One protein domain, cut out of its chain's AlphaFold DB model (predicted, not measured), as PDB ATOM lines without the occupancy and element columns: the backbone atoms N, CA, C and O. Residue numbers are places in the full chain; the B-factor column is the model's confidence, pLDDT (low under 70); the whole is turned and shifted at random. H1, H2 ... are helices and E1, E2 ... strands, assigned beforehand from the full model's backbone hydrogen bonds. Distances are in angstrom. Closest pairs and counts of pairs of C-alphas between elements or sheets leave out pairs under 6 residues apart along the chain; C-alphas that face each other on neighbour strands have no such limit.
ATOM      1  N   PRO A 699     195.772 128.785 133.870       90.94
ATOM      2  CA  PRO A 699     194.637 128.066 133.300       90.94
ATOM      3  C   PRO A 699     193.415 128.989 133.140       90.94
ATOM      4  O   PRO A 699     193.190 129.862 133.986       90.94
ATOM      5  N   PRO A 700     192.617 128.826 132.070       91.94
ATOM      6  CA  PRO A 700     191.463 129.686 131.821       91.94
ATOM      7  C   PRO A 700     190.419 129.615 132.942       91.94
ATOM      8  O   PRO A 700     189.755 130.611 133.202       91.94
ATOM      9  N   GLU A 701     190.315 128.503 133.668       91.38
ATOM     10  CA  GLU A 701     189.374 128.325 134.782       91.38
ATOM     11  C   GLU A 701     189.586 129.314 135.950       91.38
ATOM     12  O   GLU A 701     188.683 129.510 136.757       91.38
ATOM     13  N   LEU A 702     190.746 129.983 136.036       90.06
ATOM     14  CA  LEU A 702     191.000 131.048 137.022       90.06
ATOM     15  C   LEU A 702     190.577 132.448 136.550       90.06
ATOM     16  O   LEU A 702     190.565 133.390 137.342       90.06
ATOM     17  N   HIS A 703     190.283 132.607 135.260       89.75
ATOM     18  CA  HIS A 703     190.100 133.914 134.619       89.75
ATOM     19  C   HIS A 703     188.778 134.042 133.862       89.75
ATOM     20  O   HIS A 703     188.331 135.153 133.579       89.75
ATOM     21  N   TYR A 704     188.149 132.918 133.541       90.56
ATOM     22  CA  TYR A 704     186.819 132.844 132.968       90.56
ATOM     23  C   TYR A 704     185.780 132.559 134.063       90.56
ATOM     24  O   TYR A 704     186.098 131.907 135.053       90.56
ATOM     25  N   PRO A 705     184.534 133.035 133.921       89.19
ATOM     26  CA  PRO A 705     183.457 132.683 134.842       89.19
ATOM     27  C   PRO A 705     182.929 131.265 134.578       89.19
ATOM     28  O   PRO A 705     182.871 130.819 133.430       89.19
ATOM     29  N   ALA A 706     182.503 130.568 135.634       87.44
ATOM     30  CA  ALA A 706     181.803 129.288 135.524       87.44
ATOM     31  C   ALA A 706     180.349 129.483 135.048       87.44
ATOM     32  O   ALA A 706     179.717 130.500 135.349       87.44
ATOM     33  N   ILE A 707     179.796 128.494 134.337       85.25
ATOM     34  CA  ILE A 707     178.379 128.434 133.951       85.25
ATOM     35  C   ILE A 707     177.753 127.233 134.660       85.25
ATOM     36  O   ILE A 707     178.092 126.094 134.355       85.25
ATOM     37  N   GLY A 708     176.845 127.483 135.610       77.81
ATOM     38  CA  GLY A 708     176.217 126.412 136.397       77.81
ATOM     39  C   GLY A 708     177.241 125.557 137.151       77.81
ATOM     40  O   GLY A 708     177.164 124.336 137.097       77.81
ATOM     41  N   ASP A 709     178.230 126.212 137.769       80.38
ATOM     42  CA  ASP A 709     179.361 125.602 138.487       80.38
ATOM     43  C   ASP A 709     180.310 124.740 137.628       80.38
ATOM     44  O   ASP A 709     181.189 124.066 138.163       80.38
ATOM     45  N   SER A 710     180.191 124.802 136.295       85.56
ATOM     46  CA  SER A 710     181.062 124.088 135.356       85.56
ATOM     47  C   SER A 710     181.834 125.022 134.411       85.56
ATOM     48  O   SER A 710     181.390 126.116 134.050       85.56
ATOM     49  N   PHE A 711     183.002 124.545 133.979       90.75
ATOM     50  CA  PHE A 711     183.860 125.147 132.957       90.75
ATOM     51  C   PHE A 711     183.820 124.392 131.618       90.75
ATOM     52  O   PHE A 711     184.586 124.719 130.712       90.75
ATOM     53  N   ASP A 712     182.927 123.407 131.461       89.62
ATOM     54  CA  ASP A 712     182.880 122.522 130.284       89.62
ATOM     55  C   ASP A 712     182.747 123.286 128.962       89.62
ATOM     56  O   ASP A 712     183.311 122.876 127.946       89.62
ATOM     57  N   TYR A 713     182.086 124.448 128.979       90.56
ATOM     58  CA  TYR A 713     181.940 125.302 127.800       90.56
ATOM     59  C   TYR A 713     183.289 125.731 127.196       90.56
ATOM     60  O   TYR A 713     183.386 125.883 125.981       90.56
ATOM     61  N   LEU A 714     184.341 125.889 128.012       93.69
ATOM     62  CA  LEU A 714     185.687 126.217 127.532       93.69
ATOM     63  C   LEU A 714     186.245 125.078 126.674       93.69
ATOM     64  O   LEU A 714     186.830 125.315 125.619       93.69
ATOM     65  N   ARG A 715     186.031 123.829 127.101       93.50
ATOM     66  CA  ARG A 715     186.414 122.645 126.329       93.50
ATOM     67  C   ARG A 715     185.557 122.494 125.081       93.50
ATOM     68  O   ARG A 715     186.104 122.199 124.020       93.50
ATOM     69  N   GLU A 716     184.242 122.674 125.195       92.06
ATOM     70  CA  GLU A 716     183.326 122.593 124.052       92.06
ATOM     71  C   GLU A 716     183.715 123.588 122.954       92.06
ATOM     72  O   GLU A 716     183.815 123.205 121.786       92.06
ATOM     73  N   ASP A 717     183.995 124.839 123.325       94.38
ATOM     74  CA  ASP A 717     184.393 125.887 122.388       94.38
ATOM     75  C   ASP A 717     185.776 125.624 121.769       94.38
ATOM     76  O   ASP A 717     185.950 125.734 120.551       94.38
ATOM     77  N   ALA A 718     186.748 125.174 122.572       94.06
ATOM     78  CA  ALA A 718     188.067 124.775 122.083       94.06
ATOM     79  C   ALA A 718     187.978 123.609 121.082       94.06
ATOM     80  O   ALA A 718     188.563 123.669 119.998       94.06
ATOM     81  N   MET A 719     187.214 122.559 121.410       94.88
ATOM     82  CA  MET A 719     186.974 121.405 120.533       94.88
ATOM     83  C   MET A 719     186.283 121.822 119.237       94.88
ATOM     84  O   MET A 719     186.669 121.352 118.163       94.88
ATOM     85  N   LYS A 720     185.294 122.720 119.315       94.00
ATOM     86  CA  LYS A 720     184.593 123.251 118.144       94.00
ATOM     87  C   LYS A 720     185.542 124.047 117.250       94.00
ATOM     88  O   LYS A 720     185.651 123.739 116.066       94.00
ATOM     89  N   THR A 721     186.275 125.004 117.816       94.12
ATOM     90  CA  THR A 721     187.240 125.839 117.083       94.12
ATOM     91  C   THR A 721     188.304 124.986 116.392       94.12
ATOM     92  O   THR A 721     188.594 125.169 115.207       94.12
ATOM     93  N   ALA A 722     188.854 124.004 117.109       94.56
ATOM     94  CA  ALA A 722     189.808 123.051 116.559       94.56
ATOM     95  C   ALA A 722     189.204 122.205 115.431       94.56
ATOM     96  O   ALA A 722     189.854 122.017 114.402       94.56
ATOM     97  N   SER A 723     187.977 121.708 115.601       94.94
ATOM     98  CA  SER A 723     187.295 120.873 114.606       94.94
ATOM     99  C   SER A 723     186.973 121.651 113.333       94.94
ATOM    100  O   SER A 723     187.245 121.157 112.241       94.94
ATOM    101  N   ASP A 724     186.491 122.889 113.458       93.25
ATOM    102  CA  ASP A 724     186.190 123.778 112.328       93.25
ATOM    103  C   ASP A 724     187.451 124.092 111.504       93.25
ATOM    104  O   ASP A 724     187.402 124.203 110.274       93.25
ATOM    105  N   TYR A 725     188.605 124.215 112.167       93.56
ATOM    106  CA  TYR A 725     189.897 124.374 111.502       93.56
ATOM    107  C   TYR A 725     190.391 123.063 110.870       93.56
ATOM    108  O   TYR A 725     190.739 123.032 109.689       93.56
ATOM    109  N   ALA A 726     190.409 121.966 111.632       92.12
ATOM    110  CA  ALA A 726     190.945 120.676 111.205       92.12
ATOM    111  C   ALA A 726     190.123 120.019 110.082       92.12
ATOM    112  O   ALA A 726     190.700 119.349 109.222       92.12
ATOM    113  N   ALA A 727     188.809 120.264 110.028       91.88
ATOM    114  CA  ALA A 727     187.938 119.799 108.950       91.88
ATOM    115  C   ALA A 727     188.394 120.316 107.577       91.88
ATOM    116  O   ALA A 727     188.387 119.563 106.604       91.88
ATOM    117  N   LYS A 728     188.901 121.558 107.504       91.19
ATOM    118  CA  LYS A 728     189.476 122.143 106.273       91.19
ATOM    119  C   LYS A 728     190.738 121.414 105.805       91.19
ATOM    120  O   LYS A 728     191.119 121.531 104.647       91.19
ATOM    121  N   LEU A 729     191.383 120.673 106.703       90.00
ATOM    122  CA  LEU A 729     192.588 119.883 106.452       90.00
ATOM    123  C   LEU A 729     192.288 118.381 106.308       90.00
ATOM    124  O   LEU A 729     193.224 117.587 106.235       90.00
ATOM    125  N   GLY A 730     191.011 117.973 106.314       90.00
ATOM    126  CA  GLY A 730     190.604 116.566 106.250       90.00
ATOM    127  C   GLY A 730     190.991 115.745 107.486       90.00
ATOM    128  O   GLY A 730     191.181 114.535 107.385       90.00
ATOM    129  N   ARG A 731     191.156 116.386 108.652       92.25
ATOM    130  CA  ARG A 731     191.582 115.735 109.902       92.25
ATOM    131  C   ARG A 731     190.440 115.694 110.914       92.25
ATOM    132  O   ARG A 731     189.740 116.685 111.101       92.25
ATOM    133  N   LYS A 732     190.296 114.562 111.609       93.50
ATOM    134  CA  LYS A 732     189.362 114.405 112.731       93.50
ATOM    135  C   LYS A 732     190.063 114.760 114.042       93.50
ATOM    136  O   LYS A 732     191.100 114.179 114.351       93.50
ATOM    137  N   VAL A 733     189.492 115.696 114.796       94.25
ATOM    138  CA  VAL A 733     189.989 116.073 116.127       94.25
ATOM    139  C   VAL A 733     189.556 115.025 117.148       94.25
ATOM    140  O   VAL A 733     188.378 114.685 117.239       94.25
ATOM    141  N   GLU A 734     190.516 114.515 117.911       92.94
ATOM    142  CA  GLU A 734     190.295 113.555 119.000       92.94
ATOM    143  C   GLU A 734     190.325 114.238 120.367       92.94
ATOM    144  O   GLU A 734     189.571 113.870 121.264       92.94
ATOM    145  N   ASN A 735     191.191 115.239 120.524       92.94
ATOM    146  CA  ASN A 735     191.317 116.026 121.743       92.94
ATOM    147  C   ASN A 735     191.900 117.414 121.440       92.94
ATOM    148  O   ASN A 735     192.405 117.659 120.344       92.94
ATOM    149  N   VAL A 736     191.883 118.303 122.431       93.94
ATOM    150  CA  VAL A 736     192.502 119.630 122.375       93.94
ATOM    151  C   VAL A 736     193.446 119.853 123.546       93.94
ATOM    152  O   VAL A 736     193.288 119.271 124.617       93.94
ATOM    153  N   ALA A 737     194.423 120.722 123.333       91.44
ATOM    154  CA  ALA A 737     195.305 121.237 124.366       91.44
ATOM    155  C   ALA A 737     195.478 122.738 124.165       91.44
ATOM    156  O   ALA A 737     195.502 123.222 123.035       91.44
ATOM    157  N   ILE A 738     195.624 123.471 125.259       91.12
ATOM    158  CA  ILE A 738     195.841 124.913 125.226       91.12
ATOM    159  C   ILE A 738     197.152 125.252 125.922       91.12
ATOM    160  O   ILE A 738     197.511 124.636 126.922       91.12
ATOM    161  N   LEU A 739     197.877 126.223 125.373       87.69
ATOM    162  CA  LEU A 739     199.122 126.728 125.946       87.69
ATOM    163  C   LEU A 739     199.036 128.240 126.127       87.69
ATOM    164  O   LEU A 739     198.581 128.964 125.235       87.69
ATOM    165  N   ALA A 740     199.518 128.720 127.271       86.31
ATOM    166  CA  ALA A 740     199.734 130.140 127.486       86.31
ATOM    167  C   ALA A 740     200.792 130.699 126.515       86.31
ATOM    168  O   ALA A 740     201.697 129.992 126.068       86.31
ATOM    169  N   SER A 741     200.670 131.982 126.198       78.62
ATOM    170  CA  SER A 741     201.596 132.765 125.374       78.62
ATOM    171  C   SER A 741     201.759 134.169 125.960       78.62
ATOM    172  O   SER A 741     201.031 134.542 126.881       78.62
ATOM    173  N   ASP A 742     202.638 134.987 125.383       72.00
ATOM    174  CA  ASP A 742     202.833 136.381 125.812       72.00
ATOM    175  C   ASP A 742     201.529 137.193 125.777       72.00
ATOM    176  O   ASP A 742     201.272 138.032 126.639       72.00
ATOM    177  N   LYS A 743     200.641 136.879 124.824       78.19
ATOM    178  CA  LYS A 743     199.311 137.494 124.732       78.19
ATOM    179  C   LYS A 743     198.411 137.106 125.904       78.19
ATOM    180  O   LYS A 743     197.674 137.955 126.386       78.19
ATOM    181  N   THR A 744     198.503 135.866 126.390       83.94
ATOM    182  CA  THR A 744     197.755 135.394 127.566       83.94
ATOM    183  C   THR A 744     198.088 136.244 128.785       83.94
ATOM    184  O   THR A 744     197.190 136.720 129.471       83.94
ATOM    185  N   ARG A 745     199.385 136.479 129.017       79.38
ATOM    186  CA  ARG A 745     199.868 137.295 130.133       79.38
ATOM    187  C   ARG A 745     199.406 138.746 130.000       79.38
ATOM    188  O   ARG A 745     198.797 139.269 130.927       79.38
ATOM    189  N   ALA A 746     199.609 139.349 128.828       72.56
ATOM    190  CA  ALA A 746     199.179 140.720 128.558       72.56
ATOM    191  C   ALA A 746     197.660 140.915 128.732       72.56
ATOM    192  O   ALA A 746     197.216 141.966 129.197       72.56
ATOM    193  N   ASP A 747     196.852 139.912 128.373       83.62
ATOM    194  CA  ASP A 747     195.402 139.953 128.565       83.62
ATOM    195  C   ASP A 747     195.032 139.869 130.060       83.62
ATOM    196  O   ASP A 747     194.220 140.674 130.515       83.62
ATOM    197  N   ILE A 748     195.667 138.985 130.844       82.81
ATOM    198  CA  ILE A 748     195.445 138.869 132.304       82.81
ATOM    199  C   ILE A 748     195.830 140.165 133.023       82.81
ATOM    200  O   ILE A 748     195.031 140.707 133.789       82.81
ATOM    201  N   GLU A 749     197.022 140.696 132.750       79.88
ATOM    202  CA  GLU A 749     197.503 141.962 133.322       79.88
ATOM    203  C   GLU A 749     196.600 143.136 132.926       79.88
ATOM    204  O   GLU A 749     196.292 144.010 133.737       79.88
ATOM    205  N   GLY A 750     196.101 143.117 131.688       77.19
ATOM    206  CA  GLY A 750     195.131 144.074 131.171       77.19
ATOM    207  C   GLY A 750     193.694 143.876 131.668       77.19
ATOM    208  O   GLY A 750     192.824 144.630 131.227       77.19
ATOM    209  N   LYS A 751     193.426 142.891 132.544       81.44
ATOM    210  CA  LYS A 751     192.089 142.495 133.036       81.44
ATOM    211  C   LYS A 751     191.093 142.171 131.915       81.44
ATOM    212  O   LYS A 751     189.919 142.533 131.981       81.44
ATOM    213  N   ARG A 752     191.567 141.507 130.864       84.94
ATOM    214  CA  ARG A 752     190.778 141.055 129.710       84.94
ATOM    215  C   ARG A 752     190.678 139.525 129.713       84.94
ATOM    216  O   ARG A 752     191.554 138.875 130.279       84.94
ATOM    217  N   PRO A 753     189.656 138.940 129.059       86.00
ATOM    218  CA  PRO A 753     189.579 137.494 128.873       86.00
ATOM    219  C   PRO A 753     190.856 136.968 128.198       86.00
ATOM    220  O   PRO A 753     191.191 137.433 127.102       86.00
ATOM    221  N   PRO A 754     191.596 136.043 128.836       91.31
ATOM    222  CA  PRO A 754     192.875 135.606 128.307       91.31
ATOM    223  C   PRO A 754     192.711 134.759 127.058       91.31
ATOM    224  O   PRO A 754     191.838 133.888 126.986       91.31
ATOM    225  N   ARG A 755     193.604 134.983 126.093       92.56
ATOM    226  CA  ARG A 755     193.699 134.160 124.888       92.56
ATOM    227  C   ARG A 755     194.896 133.222 124.942       92.56
ATOM    228  O   ARG A 755     195.962 133.600 125.420       92.56
ATOM    229  N   TYR A 756     194.748 132.029 124.384       92.06
ATOM    230  CA  TYR A 756     195.702 130.925 124.417       92.06
ATOM    231  C   TYR A 756     196.012 130.418 123.010       92.06
ATOM    232  O   TYR A 756     195.254 130.610 122.060       92.06
ATOM    233  N   ARG A 757     197.134 129.722 122.872       90.50
ATOM    234  CA  ARG A 757     197.422 128.930 121.675       90.50
ATOM    235  C   ARG A 757     196.644 127.625 121.763       90.50
ATOM    236  O   ARG A 757     196.723 126.949 122.787       90.50
ATOM    237  N   LEU A 758     195.914 127.277 120.709       92.75
ATOM    238  CA  LEU A 758     195.076 126.081 120.659       92.75
ATOM    239  C   LEU A 758     195.730 125.009 119.788       92.75
ATOM    240  O   LEU A 758     196.042 125.236 118.621       92.75
ATOM    241  N   PHE A 759     195.893 123.823 120.355       92.62
ATOM    242  CA  PHE A 759     196.400 122.631 119.694       92.62
ATOM    243  C   PHE A 759     195.301 121.581 119.624       92.62
ATOM    244  O   PHE A 759     194.495 121.446 120.541       92.62
ATOM    245  N   TYR A 760     195.309 120.796 118.554       93.56
ATOM    246  CA  TYR A 760     194.418 119.659 118.385       93.56
ATOM    247  C   TYR A 760     195.211 118.373 118.172       93.56
ATOM    248  O   TYR A 760     196.240 118.347 117.487       93.56
ATOM    249  N   GLN A 761     194.711 117.308 118.785       93.25
ATOM    250  CA  GLN A 761     195.204 115.948 118.660       93.25
ATOM    251  C   GLN A 761     194.445 115.232 117.540       93.25
ATOM    252  O   GLN A 761     193.220 115.341 117.451       93.25
ATOM    253  N   TYR A 762     195.164 114.488 116.704       92.75
ATOM    254  CA  TYR A 762     194.593 113.644 115.656       92.75
ATOM    255  C   TYR A 762     195.484 112.424 115.407       92.75
ATOM    256  O   TYR A 762     196.710 112.503 115.536       92.75
ATOM    257  N   THR A 763     194.888 111.311 114.986       91.56
ATOM    258  CA  THR A 763     195.638 110.136 114.533       91.56
ATOM    259  C   THR A 763     195.921 110.212 113.036       91.56
ATOM    260  O   THR A 763     195.032 110.452 112.219       91.56
ATOM    261  N   SER A 764     197.173 109.969 112.652       87.56
ATOM    262  CA  SER A 764     197.586 109.854 111.250       87.56
ATOM    263  C   SER A 764     198.624 108.747 111.111       87.56
ATOM    264  O   SER A 764     199.713 108.849 111.673       87.56
ATOM    265  N   GLY A 765     198.311 107.705 110.335       84.88
ATOM    266  CA  GLY A 765     199.211 106.560 110.137       84.88
ATOM    267  C   GLY A 765     199.459 105.742 111.412       84.88
ATOM    268  O   GLY A 765     200.570 105.273 111.621       84.88
ATOM    269  N   GLY A 766     198.458 105.633 112.294       85.81
ATOM    270  CA  GLY A 766     198.566 104.911 113.571       85.81
ATOM    271  C   GLY A 766     199.357 105.638 114.666       85.81
ATOM    272  O   GLY A 766     199.510 105.099 115.756       85.81
ATOM    273  N   GLN A 767     199.845 106.854 114.403       85.88
ATOM    274  CA  GLN A 767     200.535 107.690 115.387       85.88
ATOM    275  C   GLN A 767     199.672 108.883 115.800       85.88
ATOM    276  O   GLN A 767     199.127 109.591 114.947       85.88
ATOM    277  N   THR A 768     199.614 109.132 117.107       87.00
ATOM    278  CA  THR A 768     199.029 110.342 117.686       87.00
ATOM    279  C   THR A 768     199.904 111.546 117.358       87.00
ATOM    280  O   THR A 768     201.096 111.564 117.672       87.00
ATOM    281  N   LYS A 769     199.321 112.572 116.737       87.88
ATOM    282  CA  LYS A 769     200.002 113.824 116.393       87.88
ATOM    283  C   LYS A 769     199.274 115.017 116.995       87.88
ATOM    284  O   LYS A 769     198.059 114.998 117.166       87.88
ATOM    285  N   PHE A 770     200.039 116.073 117.252       89.56
ATOM    286  CA  PHE A 770     199.528 117.379 117.653       89.56
ATOM    287  C   PHE A 770     199.797 118.397 116.551       89.56
ATOM    288  O   PHE A 770     200.831 118.366 115.881       89.56
ATOM    289  N   SER A 771     198.858 119.304 116.328       88.94
ATOM    290  CA  SER A 771     199.054 120.450 115.443       88.94
ATOM    291  C   SER A 771     198.371 121.674 116.028       88.94
ATOM    292  O   SER A 771     197.350 121.563 116.701       88.94
ATOM    293  N   GLU A 772     198.962 122.839 115.795       91.19
ATOM    294  CA  GLU A 772     198.391 124.112 116.219       91.19
ATOM    295  C   GLU A 772     197.281 124.544 115.253       91.19
ATOM    296  O   GLU A 772     197.353 124.311 114.039       91.19
ATOM    297  N   VAL A 773     196.241 125.168 115.794       90.94
ATOM    298  CA  VAL A 773     195.256 125.915 115.016       90.94
ATOM    299  C   VAL A 773     195.917 127.221 114.579       90.94
ATOM    300  O   VAL A 773     196.138 128.113 115.393       90.94
ATOM    301  N   PHE A 774     196.261 127.338 113.294       83.12
ATOM    302  CA  PHE A 774     196.859 128.565 112.765       83.12
ATOM    303  C   PHE A 774     195.781 129.635 112.561       83.12
ATOM    304  O   PHE A 774     194.888 129.487 111.725       83.12
ATOM    305  N   GLY A 775     195.871 130.718 113.335       76.12
ATOM    306  CA  GLY A 775     194.913 131.820 113.330       76.12
ATOM    307  C   GLY A 775     195.081 132.746 114.540       76.12
ATOM    308  O   GLY A 775     196.111 132.697 115.220       76.12
ATOM    309  N   PRO A 776     194.093 133.616 114.818       77.38
ATOM    310  CA  PRO A 776     194.049 134.373 116.062       77.38
ATOM    311  C   PRO A 776     194.116 133.428 117.277       77.38
ATOM    312  O   PRO A 776     193.512 132.356 117.233       77.38
ATOM    313  N   PRO A 777     194.818 133.808 118.363       84.94
ATOM    314  CA  PRO A 777     194.809 133.052 119.612       84.94
ATOM    315  C   PRO A 777     193.378 132.798 120.098       84.94
ATOM    316  O   PRO A 777     192.540 133.699 120.048       84.94
ATOM    317  N   TRP A 778     193.118 131.584 120.569       92.88
ATOM    318  CA  TRP A 778     191.808 131.126 121.015       92.88
ATOM    319  C   TRP A 778     191.438 131.716 122.380       92.88
ATOM    320  O   TRP A 778     192.266 131.775 123.282       92.88
ATOM    321  N   GLY A 779     190.186 132.116 122.547       90.38
ATOM    322  CA  GLY A 779     189.599 132.550 123.810       90.38
ATOM    323  C   GLY A 779     188.101 132.764 123.621       90.38
ATOM    324  O   GLY A 779     187.648 132.946 122.490       90.38
ATOM    325  N   VAL A 780     187.339 132.740 124.711       90.25
ATOM    326  CA  VAL A 780     185.882 132.902 124.654       90.25
ATOM    327  C   VAL A 780     185.536 134.377 124.847       90.25
ATOM    328  O   VAL A 780     185.832 134.974 125.879       90.25
ATOM    329  N   ASP A 781     184.916 135.005 123.853       86.56
ATOM    330  CA  ASP A 781     184.452 136.385 124.003       86.56
ATOM    331  C   ASP A 781     183.119 136.471 124.771       86.56
ATOM    332  O   ASP A 781     182.442 135.473 125.038       86.56
TER     333      ASP A 781
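Overview. This is residues 699 to 781 of the 886 residues of the protein "Phage_lysozyme2 domain-containing protein" of Aminobacter aminovorans (UniProt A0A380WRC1). A twisted three-stranded sheet has the long helix H1 packed across one face; the hairpin E2-E3 reaches one end of the longest axis, small H2 the other. The 83 printed residues include two named helices and three named strands, in chain order H1 E1 H2 E2 E3; the sheet E1-E2-E3 is antiparallel, the class mixed. It is compact, radius of gyration of the C-alphas 13.5 A, spanning 43 by 30 by 19 A.

Arrangement. Inner strand E2, residues 757 to 764, is antiparallel to E1, residues 735 to 739, with N 737 and O 759 within hydrogen-bond range at 2.9 A. E2 and E3, residues 767 to 772, form a hairpin, with N 760 and O 771 at 2.9 A. H1, residues 712 to 727, is on the sheet at a height of 8.5 A, giving two layers, a helix on one face of a sheet; the closest C-alphas of H1 and E2, Ala 722 and Tyr 760, are 6.0 A apart. H2, residues 742 to 749, is not on it. In H1 and H2 every O i to N i+4 pair is within hydrogen-bond range.

Along the chain. H1 is 22.1 A long from C-alpha 712 at (182.880, 122.522, 130.284), E1 13.9 A, H2 10.8 A, E2 21.7 A, and E3 16.6 A, ending at C-alpha 772 (198.391, 124.112, 116.219).

Size, cuts and confidence. The farthest C-alphas, Lys 751 and Gly 765, are 43.2 A apart. The printed part has no cut, no link is long, and no printed residue is under 70 in pLDDT.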